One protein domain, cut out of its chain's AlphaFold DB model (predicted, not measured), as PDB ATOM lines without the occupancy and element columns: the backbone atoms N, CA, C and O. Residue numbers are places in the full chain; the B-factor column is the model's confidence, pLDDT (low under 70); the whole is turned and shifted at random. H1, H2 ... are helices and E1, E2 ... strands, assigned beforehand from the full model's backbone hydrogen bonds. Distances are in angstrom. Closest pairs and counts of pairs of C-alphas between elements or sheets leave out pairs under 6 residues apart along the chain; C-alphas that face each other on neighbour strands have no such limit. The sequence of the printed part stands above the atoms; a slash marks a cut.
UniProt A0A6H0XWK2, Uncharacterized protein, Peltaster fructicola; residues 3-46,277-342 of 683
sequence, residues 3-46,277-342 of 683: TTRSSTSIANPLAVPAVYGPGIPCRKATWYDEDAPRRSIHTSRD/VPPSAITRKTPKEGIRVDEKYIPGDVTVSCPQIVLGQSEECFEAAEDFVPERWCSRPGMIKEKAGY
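What this domain is: This is residues 3 to 46 and 277 to 342 of the 683 residues of an uncharacterized protein of Peltaster fructicola (UniProt A0A6H0XWK2). This is a model with little regular structure, mostly loops: in its middle strands E1 and E4 pair beside H1, the hairpin E2-E3 lies to one side, and H2 and H4 lie toward opposite ends. The printed part has 110 residues, with named elements E1 H1 H2 E2 E3 E4 H3 H4 holding 31, class mixed. It is only just compact, close to loose: radius of gyration of the C-alphas 15.7 A, spans 48 by 33 by 27 A.

How they stand to each other: Start at E1, residues 7 to 9, parallel to E4, residues 303 to 305; N 8 and O 303 are 2.8 A apart, within hydrogen-bond range. From H1, residues 15 to 20, look to E2, residues 291 to 293: their closest C-alphas, Ala 15 and Val 293, are 5.5 A apart. E2 and E3, residues 296 to 298, form an antiparallel hairpin, N 291 to O 298 2.9 A. H2, residues 30 to 33, H3, residues 308 to 312, and H4, residues 326 to 329, touch no helix. In H1 and H3 every O i to N i+4 pair is within hydrogen-bond range; H2 and H4 are too short.

Where its parts are: Find C-alpha 7 at (100.827, 33.288, 46.919), where E1 begins; H1 measures 8.2 A; H4 ends at C-alpha 329, (87.988, 53.013, 70.426).

The domain as a whole: Residues 47 to 276 are not printed; C-alphas 46 and 277 are 24.1 A apart. The link H3 to H4 is long. Residues 3 to 5, 21 to 23 and 281 have pLDDT under 70.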
ATOM      1  N   THR A   3      98.423  36.793  43.935       54.75
ATOM      2  CA  THR A   3      99.580  37.637  43.578       54.75
ATOM      3  C   THR A   3     100.647  36.870  42.795       54.75
ATOM      4  O   THR A   3     101.354  37.474  41.998       54.75
ATOM      5  N   THR A   4     100.725  35.541  42.946       58.09
ATOM      6  CA  THR A   4     101.525  34.628  42.100       58.09
ATOM      7  C   THR A   4     100.872  33.234  42.041       58.09
ATOM      8  O   THR A   4      99.856  32.989  42.697       58.09
ATOM      9  N   ARG A   5     101.448  32.268  41.297       58.06
ATOM     10  CA  ARG A   5     100.944  30.875  41.267       58.06
ATOM     11  C   ARG A   5     100.857  30.229  42.665       58.06
ATOM     12  O   ARG A   5      99.974  29.389  42.848       58.06
ATOM     13  N   SER A   6     101.687  30.654  43.628       75.75
ATOM     14  CA  SER A   6     101.824  30.076  44.979       75.75
ATOM     15  C   SER A   6     101.537  31.042  46.143       75.75
ATOM     16  O   SER A   6     101.658  30.631  47.298       75.75
ATOM     17  N   SER A   7     101.136  32.295  45.877       83.44
ATOM     18  CA  SER A   7     100.827  33.288  46.919       83.44
ATOM     19  C   SER A   7      99.455  33.953  46.755       83.44
ATOM     20  O   SER A   7      99.080  34.393  45.664       83.44
ATOM     21  N   THR A   8      98.733  34.088  47.867       88.06
ATOM     22  CA  THR A   8      97.379  34.652  47.926       88.06
ATOM     23  C   THR A   8      97.280  35.708  49.023       88.06
ATOM     24  O   THR A   8      97.577  35.440  50.184       88.06
ATOM     25  N   SER A   9      96.808  36.902  48.666       89.81
ATOM     26  CA  SER A   9      96.439  37.944  49.627       89.81
ATOM     27  C   SER A   9      94.927  37.921  49.865       89.81
ATOM     28  O   SER A   9      94.149  37.910  48.898       89.81
ATOM     29  N   ILE A  10      94.513  37.875  51.133       90.31
ATOM     30  CA  ILE A  10      93.122  37.682  51.559       90.31
ATOM     31  C   ILE A  10      92.661  38.910  52.351       90.31
ATOM     32  O   ILE A  10      92.967  39.047  53.530       90.31
ATOM     33  N   ALA A  11      91.919  39.799  51.694       90.50
ATOM     34  CA  ALA A  11      91.269  40.950  52.318       90.50
ATOM     35  C   ALA A  11      89.839  40.570  52.737       90.50
ATOM     36  O   ALA A  11      88.871  41.017  52.143       90.50
ATOM     37  N   ASN A  12      89.727  39.639  53.683       89.38
ATOM     38  CA  ASN A  12      88.468  39.283  54.334       89.38
ATOM     39  C   ASN A  12      88.760  39.190  55.840       89.38
ATOM     40  O   ASN A  12      89.708  38.485  56.208       89.38
ATOM     41  N   PRO A  13      88.004  39.875  56.713       86.56
ATOM     42  CA  PRO A  13      88.304  39.902  58.142       86.56
ATOM     43  C   PRO A  13      88.245  38.521  58.807       86.56
ATOM     44  O   PRO A  13      89.054  38.229  59.685       86.56
ATOM     45  N   LEU A  14      87.383  37.615  58.338       86.44
ATOM     46  CA  LEU A  14      87.295  36.238  58.839       86.44
ATOM     47  C   LEU A  14      88.535  35.397  58.488       86.44
ATOM     48  O   LEU A  14      88.782  34.357  59.103       86.44
ATOM     49  N   ALA A  15      89.357  35.847  57.535       88.12
ATOM     50  CA  ALA A  15      90.632  35.207  57.223       88.12
ATOM     51  C   ALA A  15      91.666  35.405  58.335       88.12
ATOM     52  O   ALA A  15      92.509  34.535  58.543       88.12
ATOM     53  N   VAL A  16      91.601  36.520  59.067       87.06
ATOM     54  CA  VAL A  16      92.556  36.852  60.130       87.06
ATOM     55  C   VAL A  16      92.622  35.761  61.202       87.06
ATOM     56  O   VAL A  16      93.715  35.232  61.420       87.06
ATOM     57  N   PRO A  17      91.514  35.339  61.842       81.44
ATOM     58  CA  PRO A  17      91.563  34.251  62.813       81.44
ATOM     59  C   PRO A  17      91.939  32.905  62.177       81.44
ATOM     60  O   PRO A  17      92.612  32.110  62.823       81.44
ATOM     61  N   ALA A  18      91.590  32.650  60.912       83.88
ATOM     62  CA  ALA A  18      91.948  31.406  60.222       83.88
ATOM     63  C   ALA A  18      93.440  31.313  59.831       83.88
ATOM     64  O   ALA A  18      93.989  30.214  59.725       83.88
ATOM     65  N   VAL A  19      94.099  32.456  59.605       85.75
ATOM     66  CA  VAL A  19      95.495  32.553  59.137       85.75
ATOM     67  C   VAL A  19      96.471  32.927  60.252       85.75
ATOM     68  O   VAL A  19      97.626  32.495  60.209       85.75
ATOM     69  N   TYR A  20      96.028  33.675  61.265       81.25
ATOM     70  CA  TYR A  20      96.863  34.152  62.373       81.25
ATOM     71  C   TYR A  20      96.393  33.728  63.765       81.25
ATOM     72  O   TYR A  20      97.159  33.898  64.711       81.25
ATOM     73  N   GLY A  21      95.173  33.206  63.907       68.75
ATOM     74  CA  GLY A  21      94.585  32.880  65.202       68.75
ATOM     75  C   GLY A  21      95.318  31.781  65.984       68.75
ATOM     76  O   GLY A  21      96.163  31.058  65.453       68.75
ATOM     77  N   PRO A  22      95.002  31.630  67.277       61.97
ATOM     78  CA  PRO A  22      95.632  30.632  68.129       61.97
ATOM     79  C   PRO A  22      95.252  29.206  67.704       61.97
ATOM     80  O   PRO A  22      94.103  28.922  67.377       61.97
ATOM     81  N   GLY A  23      96.223  28.288  67.736       60.97
ATOM     82  CA  GLY A  23      95.987  26.856  67.502       60.97
ATOM     83  C   GLY A  23      95.682  26.462  66.052       60.97
ATOM     84  O   GLY A  23      95.391  25.297  65.792       60.97
ATOM     85  N   ILE A  24      95.761  27.397  65.103       70.88
ATOM     86  CA  ILE A  24      95.580  27.088  63.683       70.88
ATOM     87  C   ILE A  24      96.805  26.356  63.106       70.88
ATOM     88  O   ILE A  24      97.936  26.572  63.550       70.88
ATOM     89  N   PRO A  25      96.618  25.546  62.052       70.31
ATOM     90  CA  PRO A  25      97.705  24.784  61.440       70.31
ATOM     91  C   PRO A  25      98.607  25.608  60.498       70.31
ATOM     92  O   PRO A  25      99.625  25.099  60.025       70.31
ATOM     93  N   CYS A  26      98.270  26.874  60.214       83.75
ATOM     94  CA  CYS A  26      99.066  27.758  59.360       83.75
ATOM     95  C   CYS A  26     100.431  28.079  59.992       83.75
ATOM     96  O   CYS A  26     100.517  28.608  61.100       83.75
ATOM     97  N   ARG A  27     101.523  27.818  59.265       86.69
ATOM     98  CA  ARG A  27     102.905  28.019  59.754       86.69
ATOM     99  C   ARG A  27     103.541  29.259  59.142       86.69
ATOM    100  O   ARG A  27     103.083  29.738  58.116       86.69
ATOM    101  N   LYS A  28     104.626  29.783  59.713       88.69
ATOM    102  CA  LYS A  28     105.423  30.844  59.067       88.69
ATOM    103  C   LYS A  28     105.946  30.381  57.693       88.69
ATOM    104  O   LYS A  28     106.401  29.240  57.552       88.69
ATOM    105  N   ALA A  29     105.845  31.246  56.680       89.62
ATOM    106  CA  ALA A  29     106.300  30.958  55.315       89.62
ATOM    107  C   ALA A  29     107.836  31.048  55.179       89.62
ATOM    108  O   ALA A  29     108.533  31.304  56.157       89.62
ATOM    109  N   THR A  30     108.373  30.823  53.978       88.50
ATOM    110  CA  THR A  30     109.829  30.779  53.723       88.50
ATOM    111  C   THR A  30     110.535  32.120  53.891       88.50
ATOM    112  O   THR A  30     111.737  32.123  54.103       88.50
ATOM    113  N   TRP A  31     109.811  33.244  53.850       85.38
ATOM    114  CA  TRP A  31     110.375  34.577  54.111       85.38
ATOM    115  C   TRP A  31     111.164  34.629  55.429       85.38
ATOM    116  O   TRP A  31     112.227  35.225  55.512       85.38
ATOM    117  N   TYR A  32     110.708  33.891  56.438       87.81
ATOM    118  CA  TYR A  32     111.371  33.845  57.735       87.81
ATOM    119  C   TYR A  32     112.707  33.063  57.745       87.81
ATOM    120  O   TYR A  32     113.355  33.005  58.783       87.81
ATOM    121  N   ASP A  33     113.145  32.477  56.622       88.00
ATOM    122  CA  ASP A  33     114.444  31.790  56.496       88.00
ATOM    123  C   ASP A  33     115.563  32.686  55.923       88.00
ATOM    124  O   ASP A  33     116.651  32.188  55.629       88.00
ATOM    125  N   GLU A  34     115.325  33.989  55.738       82.88
ATOM    126  CA  GLU A  34     116.300  34.915  55.135       82.88
ATOM    127  C   GLU A  34     117.632  35.001  55.904       82.88
ATOM    128  O   GLU A  34     118.683  35.017  55.269       82.88
ATOM    129  N   ASP A  35     117.611  34.952  57.243       79.50
ATOM    130  CA  ASP A  35     118.825  34.984  58.089       79.50
ATOM    131  C   ASP A  35     119.377  33.578  58.423       79.50
ATOM    132  O   ASP A  35     120.283  33.420  59.241       79.50
ATOM    133  N   ALA A  36     118.863  32.508  57.798       82.19
ATOM    134  CA  ALA A  36     119.350  31.154  58.066       82.19
ATOM    135  C   ALA A  36     120.868  31.031  57.771       82.19
ATOM    136  O   ALA A  36     121.311  31.437  56.690       82.19
ATOM    137  N   PRO A  37     121.671  30.403  58.659       82.06
ATOM    138  CA  PRO A  37     121.259  29.494  59.736       82.06
ATOM    139  C   PRO A  37     120.903  30.160  61.076       82.06
ATOM    140  O   PRO A  37     120.494  29.453  61.996       82.06
ATOM    141  N   ARG A  38     121.022  31.486  61.208       85.50
ATOM    142  CA  ARG A  38     120.645  32.206  62.429       85.50
ATOM    143  C   ARG A  38     119.122  32.229  62.560       85.50
ATOM    144  O   ARG A  38     118.401  32.525  61.608       85.50
ATOM    145  N   ARG A  39     118.612  31.861  63.734       86.38
ATOM    146  CA  ARG A  39     117.170  31.768  64.001       86.38
ATOM    147  C   ARG A  39     116.846  32.457  65.311       86.38
ATOM    148  O   ARG A  39     117.348  32.058  66.355       86.38
ATOM    149  N   SER A  40     115.980  33.458  65.243       88.00
ATOM    150  CA  SER A  40     115.489  34.174  66.414       88.00
ATOM    151  C   SER A  40     114.107  33.681  66.819       88.00
ATOM    152  O   SER A  40     113.456  32.893  66.118       88.00
ATOM    153  N   ILE A  41     113.608  34.207  67.933       86.50
ATOM    154  CA  ILE A  41     112.191  34.089  68.286       86.50
ATOM    155  C   ILE A  41     111.261  34.595  67.164       86.50
ATOM    156  O   ILE A  41     110.214  34.004  66.901       86.50
ATOM    157  N   HIS A  42     111.637  35.655  66.444       85.56
ATOM    158  CA  HIS A  42     110.815  36.220  65.376       85.56
ATOM    159  C   HIS A  42     110.869  35.381  64.093       85.56
ATOM    160  O   HIS A  42     109.829  35.144  63.477       85.56
ATOM    161  N   THR A  43     112.043  34.882  63.706       87.19
ATOM    162  CA  THR A  43     112.238  34.187  62.422       87.19
ATOM    163  C   THR A  43     112.033  32.675  62.492       87.19
ATOM    164  O   THR A  43     111.782  32.035  61.477       87.19
ATOM    165  N   SER A  44     112.032  32.063  63.680       86.88
ATOM    166  CA  SER A  44     111.860  30.610  63.750       86.88
ATOM    167  C   SER A  44     110.491  30.145  63.240       86.88
ATOM    168  O   SER A  44     109.439  30.615  63.693       86.88
ATOM    169  N   ARG A  45     110.536  29.185  62.307       86.00
ATOM    170  CA  ARG A  45     109.395  28.438  61.749       86.00
ATOM    171  C   ARG A  45     109.126  27.123  62.492       86.00
ATOM    172  O   ARG A  45     108.111  26.479  62.231       86.00
ATOM    173  N   ASP A  46     110.025  26.731  63.394       82.06
ATOM    174  CA  ASP A  46     109.873  25.568  64.264       82.06
ATOM    175  C   ASP A  46     109.044  25.961  65.491       82.06
ATOM    176  O   ASP A  46     109.424  26.838  66.269       82.06
ATOM    177  N   VAL A 277     101.968  48.883  61.326       87.38
ATOM    178  CA  VAL A 277     103.395  48.592  61.148       87.38
ATOM    179  C   VAL A 277     103.705  47.167  61.638       87.38
ATOM    180  O   VAL A 277     103.748  46.935  62.845       87.38
ATOM    181  N   PRO A 278     103.948  46.189  60.737       82.44
ATOM    182  CA  PRO A 278     104.039  46.323  59.279       82.44
ATOM    183  C   PRO A 278     102.661  46.420  58.583       82.44
ATOM    184  O   PRO A 278     101.708  45.764  59.010       82.44
ATOM    185  N   PRO A 279     102.554  47.130  57.440       80.06
ATOM    186  CA  PRO A 279     101.267  47.367  56.774       80.06
ATOM    187  C   PRO A 279     100.700  46.124  56.075       80.06
ATOM    188  O   PRO A 279      99.497  45.999  55.831       80.06
ATOM    189  N   SER A 280     101.571  45.175  55.723       75.69
ATOM    190  CA  SER A 280     101.204  43.895  55.116       75.69
ATOM    191  C   SER A 280     102.306  42.844  55.335       75.69
ATOM    192  O   SER A 280     103.265  43.075  56.064       75.69
ATOM    193  N   ALA A 281     102.179  41.685  54.677       67.25
ATOM    194  CA  ALA A 281     103.245  40.684  54.530       67.25
ATOM    195  C   ALA A 281     103.626  39.851  55.770       67.25
ATOM    196  O   ALA A 281     104.672  39.203  55.780       67.25
ATOM    197  N   ILE A 282     102.730  39.708  56.752       84.31
ATOM    198  CA  ILE A 282     102.852  38.645  57.764       84.31
ATOM    199  C   ILE A 282     102.516  37.307  57.089       84.31
ATOM    200  O   ILE A 282     101.379  36.837  57.112       84.31
ATOM    201  N   THR A 283     103.472  36.715  56.383       88.88
ATOM    202  CA  THR A 283     103.201  35.555  55.529       88.88
ATOM    203  C   THR A 283     103.059  34.268  56.340       88.88
ATOM    204  O   THR A 283     103.793  33.981  57.294       88.88
ATOM    205  N   ARG A 284     102.081  33.450  55.967       90.19
ATOM    206  CA  ARG A 284     101.872  32.107  56.506       90.19
ATOM    207  C   ARG A 284     101.784  31.113  55.362       90.19
ATOM    208  O   ARG A 284     101.559  31.496  54.222       90.19
ATOM    209  N   LYS A 285     101.997  29.839  55.648       91.19
ATOM    210  CA  LYS A 285     101.824  28.731  54.720       91.19
ATOM    211  C   LYS A 285     100.669  27.878  55.220       91.19
ATOM    212  O   LYS A 285     100.672  27.497  56.394       91.19
ATOM    213  N   THR A 286      99.696  27.618  54.352       92.12
ATOM    214  CA  THR A 286      98.578  26.719  54.657       92.12
ATOM    215  C   THR A 286      99.094  25.290  54.870       92.12
ATOM    216  O   THR A 286     100.120  24.918  54.287       92.12
ATOM    217  N   PRO A 287      98.439  24.484  55.725       89.19
ATOM    218  CA  PRO A 287      98.794  23.076  55.891       89.19
ATOM    219  C   PRO A 287      98.444  22.282  54.628       89.19
ATOM    220  O   PRO A 287      97.801  22.815  53.728       89.19
ATOM    221  N   LYS A 288      98.843  21.011  54.537       90.88
ATOM    222  CA  LYS A 288      98.644  20.194  53.322       90.88
ATOM    223  C   LYS A 288      97.168  20.049  52.940       90.88
ATOM    224  O   LYS A 288      96.825  20.058  51.766       90.88
ATOM    225  N   GLU A 289      96.303  19.962  53.939       90.38
ATOM    226  CA  GLU A 289      94.850  19.880  53.812       90.38
ATOM    227  C   GLU A 289      94.181  21.213  53.431       90.38
ATOM    228  O   GLU A 289      92.977  21.242  53.173       90.38
ATOM    229  N   GLY A 290      94.936  22.314  53.351       90.62
ATOM    230  CA  GLY A 290      94.411  23.650  53.077       90.62
ATOM    231  C   GLY A 290      93.670  24.267  54.264       90.62
ATOM    232  O   GLY A 290      93.718  23.772  55.387       90.62
ATOM    233  N   ILE A 291      92.993  25.387  54.021       88.94
ATOM    234  CA  ILE A 291      92.127  26.050  55.006       88.94
ATOM    235  C   ILE A 291      90.822  26.490  54.350       88.94
ATOM    236  O   ILE A 291      90.777  26.743  53.148       88.94
ATOM    237  N   ARG A 292      89.757  26.624  55.141       87.62
ATOM    238  CA  ARG A 292      88.535  27.320  54.720       87.62
ATOM    239  C   ARG A 292      88.489  28.701  55.352       87.62
ATOM    240  O   ARG A 292      88.733  28.840  56.547       87.62
ATOM    241  N   VAL A 293      88.177  29.695  54.533       85.00
ATOM    242  CA  VAL A 293      87.886  31.064  54.954       85.00
ATOM    243  C   VAL A 293      86.510  31.377  54.402       85.00
ATOM    244  O   VAL A 293      86.360  31.495  53.183       85.00
ATOM    245  N   ASP A 294      85.527  31.473  55.296       82.75
ATOM    246  CA  ASP A 294      84.121  31.603  54.912       82.75
ATOM    247  C   ASP A 294      83.712  30.454  53.956       82.75
ATOM    248  O   ASP A 294      84.106  29.300  54.174       82.75
ATOM    249  N   GLU A 295      83.008  30.737  52.859       84.06
ATOM    250  CA  GLU A 295      82.630  29.730  51.855       84.06
ATOM    251  C   GLU A 295      83.776  29.312  50.911       84.06
ATOM    252  O   GLU A 295      83.633  28.400  50.090       84.06
ATOM    253  N   LYS A 296      84.954  29.945  51.011       87.50
ATOM    254  CA  LYS A 296      86.078  29.714  50.091       87.50
ATOM    255  C   LYS A 296      87.100  28.742  50.676       87.50
ATOM    256  O   LYS A 296      87.618  28.917  51.778       87.50
ATOM    257  N   TYR A 297      87.455  27.730  49.887       90.38
ATOM    258  CA  TYR A 297      88.557  26.820  50.194       90.38
ATOM    259  C   TYR A 297      89.872  27.333  49.600       90.38
ATOM    260  O   TYR A 297      89.952  27.665  48.416       90.38
ATOM    261  N   ILE A 298      90.911  27.374  50.429       90.56
ATOM    262  CA  ILE A 298      92.274  27.718  50.045       90.56
ATOM    263  C   ILE A 298      93.103  26.432  50.079       90.56
ATOM    264  O   ILE A 298      93.208  25.820  51.146       90.56
ATOM    265  N   PRO A 299      93.713  26.028  48.951       91.75
ATOM    266  CA  PRO A 299      94.512  24.813  48.879       91.75
ATOM    267  C   PRO A 299      95.689  24.787  49.856       91.75
ATOM    268  O   PRO A 299      96.147  25.819  50.366       91.75
ATOM    269  N   GLY A 300      96.201  23.583  50.087       92.69
ATOM    270  CA  GLY A 300      97.385  23.383  50.903       92.69
ATOM    271  C   GLY A 300      98.675  23.883  50.268       92.69
ATOM    272  O   GLY A 300      98.764  24.077  49.058       92.69
ATOM    273  N   ASP A 301      99.676  24.110  51.119       90.62
ATOM    274  CA  ASP A 301     101.011  24.583  50.745       90.62
ATOM    275  C   ASP A 301     101.059  25.943  50.013       90.62
ATOM    276  O   ASP A 301     102.076  26.302  49.414       90.62
ATOM    277  N   VAL A 302     100.003  26.749  50.133       91.75
ATOM    278  CA  VAL A 302      99.911  28.106  49.580       91.75
ATOM    279  C   VAL A 302     100.431  29.119  50.595       91.75
ATOM    280  O   VAL A 302     100.109  29.057  51.784       91.75
ATOM    281  N   THR A 303     101.226  30.089  50.140       91.31
ATOM    282  CA  THR A 303     101.594  31.243  50.966       91.31
ATOM    283  C   THR A 303     100.432  32.227  51.026       91.31
ATOM    284  O   THR A 303      99.995  32.750  50.007       91.31
ATOM    285  N   VAL A 304      99.934  32.499  52.225       91.56
ATOM    286  CA  VAL A 304      98.799  33.385  52.479       91.56
ATOM    287  C   VAL A 304      99.196  34.558  53.370       91.56
ATOM    288  O   VAL A 304     100.092  34.444  54.210       91.56
ATOM    289  N   SER A 305      98.523  35.692  53.200       91.31
ATOM    290  CA  SER A 305      98.592  36.826  54.125       91.31
ATOM    291  C   SER A 305      97.281  37.612  54.125       91.31
ATOM    292  O   SER A 305      96.586  37.654  53.106       91.31
ATOM    293  N   CYS A 306      96.964  38.257  55.247       90.88
ATOM    294  CA  CYS A 306      95.862  39.212  55.337       90.88
ATOM    295  C   CYS A 306      96.459  40.629  55.436       90.88
ATOM    296  O   CYS A 306      97.143  40.920  56.425       90.88
ATOM    297  N   PRO A 307      96.302  41.475  54.401       91.50
ATOM    298  CA  PRO A 307      96.890  42.812  54.367       91.50
ATOM    299  C   PRO A 307      96.210  43.711  55.405       91.50
ATOM    300  O   PRO A 307      95.035  44.034  55.264       91.50
ATOM    301  N   GLN A 308      96.959  44.100  56.438       89.62
ATOM    302  CA  GLN A 308      96.429  44.838  57.587       89.62
ATOM    303  C   GLN A 308      95.906  46.211  57.193       89.62
ATOM    304  O   GLN A 308      94.803  46.557  57.580       89.62
ATOM    305  N   ILE A 309      96.643  46.936  56.349       92.31
ATOM    306  CA  ILE A 309      96.225  48.260  55.871       92.31
ATOM    307  C   ILE A 309      94.868  48.223  55.150       92.31
ATOM    308  O   ILE A 309      94.012  49.062  55.391       92.31
ATOM    309  N   VAL A 310      94.624  47.188  54.337       93.62
ATOM    310  CA  VAL A 310      93.362  47.032  53.595       93.62
ATOM    311  C   VAL A 310      92.214  46.655  54.529       93.62
ATOM    312  O   VAL A 310      91.100  47.129  54.350       93.62
ATOM    313  N   LEU A 311      92.464  45.793  55.520       92.44
ATOM    314  CA  LEU A 311      91.448  45.426  56.510       92.44
ATOM    315  C   LEU A 311      91.110  46.603  57.427       92.44
ATOM    316  O   LEU A 311      89.937  46.849  57.689       92.44
ATOM    317  N   GLY A 312      92.132  47.345  57.858       92.56
ATOM    318  CA  GLY A 312      92.011  48.562  58.648       92.56
ATOM    319  C   GLY A 312      91.143  49.609  57.962       92.56
ATOM    320  O   GLY A 312      90.329  50.224  58.632       92.56
ATOM    321  N   GLN A 313      91.253  49.752  56.640       94.12
ATOM    322  CA  GLN A 313      90.513  50.724  55.822       94.12
ATOM    323  C   GLN A 313      89.243  50.150  55.160       94.12
ATOM    324  O   GLN A 313      88.669  50.771  54.272       94.12
ATOM    325  N   SER A 314      88.783  48.959  55.558       95.06
ATOM    326  CA  SER A 314      87.596  48.337  54.960       95.06
ATOM    327  C   SER A 314      86.304  48.765  55.652       95.06
ATOM    328  O   SER A 314      86.150  48.570  56.860       95.06
ATOM    329  N   GLU A 315      85.321  49.210  54.864       95.38
ATOM    330  CA  GLU A 315      83.949  49.474  55.324       95.38
ATOM    331  C   GLU A 315      83.219  48.230  55.849       95.38
ATOM    332  O   GLU A 315      82.223  48.346  56.562       95.38
ATOM    333  N   GLU A 316      83.706  47.025  55.539       92.50
ATOM    334  CA  GLU A 316      83.204  45.790  56.153       92.50
ATOM    335  C   GLU A 316      83.623  45.679  57.628       92.50
ATOM    336  O   GLU A 316      82.941  45.031  58.420       92.50
ATOM    337  N   CYS A 317      84.742  46.308  58.004       92.19
ATOM    338  CA  CYS A 317      85.328  46.219  59.341       92.19
ATOM    339  C   CYS A 317      85.039  47.457  60.195       92.19
ATOM    340  O   CYS A 317      84.770  47.322  61.390       92.19
ATOM    341  N   PHE A 318      85.060  48.649  59.599       96.19
ATOM    342  CA  PHE A 318      84.939  49.927  60.302       96.19
ATOM    343  C   PHE A 318      84.002  50.861  59.533       96.19
ATOM    344  O   PHE A 318      84.015  50.874  58.316       96.19
ATOM    345  N   GLU A 319      83.155  51.616  60.223       96.88
ATOM    346  CA  GLU A 319      82.338  52.672  59.602       96.88
ATOM    347  C   GLU A 319      83.171  53.930  59.339       96.88
ATOM    348  O   GLU A 319      83.889  54.347  60.244       96.88
ATOM    349  N   ALA A 320      83.071  54.563  58.169       96.38
ATOM    350  CA  ALA A 320      83.958  55.675  57.805       96.38
ATOM    351  C   ALA A 320      85.430  55.239  57.933       96.38
ATOM    352  O   ALA A 320      86.214  55.781  58.713       96.38
ATOM    353  N   ALA A 321      85.765  54.139  57.255       95.94
ATOM    354  CA  ALA A 321      87.002  53.397  57.473       95.94
ATOM    355  C   ALA A 321      88.264  54.147  57.018       95.94
ATOM    356  O   ALA A 321      89.359  53.820  57.467       95.94
ATOM    357  N   GLU A 322      88.151  55.139  56.144       96.38
ATOM    358  CA  GLU A 322      89.297  55.948  55.707       96.38
ATOM    359  C   GLU A 322      89.536  57.168  56.610       96.38
ATOM    360  O   GLU A 322      90.643  57.704  56.624       96.38
ATOM    361  N   ASP A 323      88.545  57.551  57.420       97.25
ATOM    362  CA  ASP A 323      88.619  58.717  58.297       97.25
ATOM    363  C   ASP A 323      89.356  58.393  59.603       97.25
ATOM    364  O   ASP A 323      89.238  57.294  60.159       97.25
ATOM    365  N   PHE A 324      90.094  59.373  60.125       98.06
ATOM    366  CA  PHE A 324      90.727  59.296  61.440       98.06
ATOM    367  C   PHE A 324      89.698  59.632  62.528       98.06
ATOM    368  O   PHE A 324      89.386  60.797  62.759       98.06
ATOM    369  N   VAL A 325      89.138  58.608  63.186       97.56
ATOM    370  CA  VAL A 325      88.104  58.767  64.225       97.56
ATOM    371  C   VAL A 325      88.511  58.024  65.505       97.56
ATOM    372  O   VAL A 325      88.096  56.876  65.711       97.56
ATOM    373  N   PRO A 326      89.312  58.646  66.392       97.25
ATOM    374  CA  PRO A 326      89.731  58.042  67.658       97.25
ATOM    375  C   PRO A 326      88.560  57.542  68.506       97.25
ATOM    376  O   PRO A 326      88.623  56.445  69.058       97.25
ATOM    377  N   GLU A 327      87.441  58.271  68.538       95.12
ATOM    378  CA  GLU A 327      86.254  57.960  69.344       95.12
ATOM    379  C   GLU A 327      85.741  56.530  69.158       95.12
ATOM    380  O   GLU A 327      85.155  55.953  70.075       95.12
ATOM    381  N   ARG A 328      86.005  55.921  68.001       94.44
ATOM    382  CA  ARG A 328      85.715  54.519  67.694       94.44
ATOM    383  C   ARG A 328      86.248  53.536  68.743       94.44
ATOM    384  O   ARG A 328      85.651  52.480  68.948       94.44
ATOM    385  N   TRP A 329      87.346  53.866  69.420       88.38
ATOM    386  CA  TRP A 329      87.988  53.013  70.426       88.38
ATOM    387  C   TRP A 329      87.554  53.308  71.863       88.38
ATOM    388  O   TRP A 329      87.881  52.529  72.758       88.38
ATOM    389  N   CYS A 330      86.806  54.390  72.088       86.25
ATOM    390  CA  CYS A 330      86.345  54.798  73.411       86.25
ATOM    391  C   CYS A 330      84.832  55.066  73.425       86.25
ATOM    392  O   CYS A 330      84.054  54.199  73.822       86.25
ATOM    393  N   SER A 331      84.389  56.239  72.975       86.88
ATOM    394  CA  SER A 331      83.008  56.718  73.114       86.88
ATOM    395  C   SER A 331      82.035  56.194  72.048       86.88
ATOM    396  O   SER A 331      80.824  56.224  72.264       86.88
ATOM    397  N   ARG A 332      82.528  55.679  70.914       90.00
ATOM    398  CA  ARG A 332      81.729  55.181  69.775       90.00
ATOM    399  C   ARG A 332      82.136  53.769  69.312       90.00
ATOM    400  O   ARG A 332      82.354  53.549  68.120       90.00
ATOM    401  N   PRO A 333      82.162  52.759  70.202       86.00
ATOM    402  CA  PRO A 333      82.609  51.405  69.857       86.00
ATOM    403  C   PRO A 333      81.732  50.697  68.811       86.00
ATOM    404  O   PRO A 333      82.183  49.736  68.191       86.00
ATOM    405  N   GLY A 334      80.493  51.161  68.597       85.12
ATOM    406  CA  GLY A 334      79.590  50.637  67.563       85.12
ATOM    407  C   GLY A 334      80.086  50.858  66.130       85.12
ATOM    408  O   GLY A 334      79.686  50.116  65.239       85.12
ATOM    409  N   MET A 335      81.007  51.803  65.916       91.44
ATOM    410  CA  MET A 335      81.608  52.060  64.603       91.44
ATOM    411  C   MET A 335      82.658  50.997  64.201       91.44
ATOM    412  O   MET A 335      83.248  51.088  63.120       91.44
ATOM    413  N   ILE A 336      82.926  50.000  65.055       90.38
ATOM    414  CA  ILE A 336      83.709  48.800  64.726       90.38
ATOM    415  C   ILE A 336      82.729  47.668  64.401       90.38
ATOM    416  O   ILE A 336      82.159  47.051  65.303       90.38
ATOM    417  N   LYS A 337      82.555  47.379  63.110       90.19
ATOM    418  CA  LYS A 337      81.643  46.343  62.604       90.19
ATOM    419  C   LYS A 337      82.238  44.942  62.779       90.19
ATOM    420  O   LYS A 337      81.545  44.034  63.229       90.19
ATOM    421  N   GLU A 338      83.533  44.781  62.496       88.38
ATOM    422  CA  GLU A 338      84.245  43.507  62.638       88.38
ATOM    423  C   GLU A 338      85.643  43.699  63.246       88.38
ATOM    424  O   GLU A 338      86.584  44.173  62.606       88.38
ATOM    425  N   LYS A 339      85.795  43.276  64.506       83.75
ATOM    426  CA  LYS A 339      87.031  43.438  65.293       83.75
ATOM    427  C   LYS A 339      88.198  42.622  64.749       83.75
ATOM    428  O   LYS A 339      89.344  43.007  64.963       83.75
ATOM    429  N   ALA A 340      87.934  41.517  64.049       81.31
ATOM    430  CA  ALA A 340      88.979  40.709  63.430       81.31
ATOM    431  C   ALA A 340      89.796  41.489  62.382       81.31
ATOM    432  O   ALA A 340      90.935  41.113  62.109       81.31
ATOM    433  N   GLY A 341      89.251  42.584  61.835       84.31
ATOM    434  CA  GLY A 341      89.965  43.494  60.937       84.31
ATOM    435  C   GLY A 341      91.078  44.312  61.608       84.31
ATOM    436  O   GLY A 341      91.936  44.835  60.905       84.31
ATOM    437  N   TYR A 342      91.114  44.390  62.947       87.56
ATOM    438  CA  TYR A 342      92.146  45.102  63.706       87.56
ATOM    439  C   TYR A 342      93.150  44.136  64.346       87.56
ATOM    440  O   TYR A 342      92.925  43.629  65.447       87.56
TER     441      TYR A 342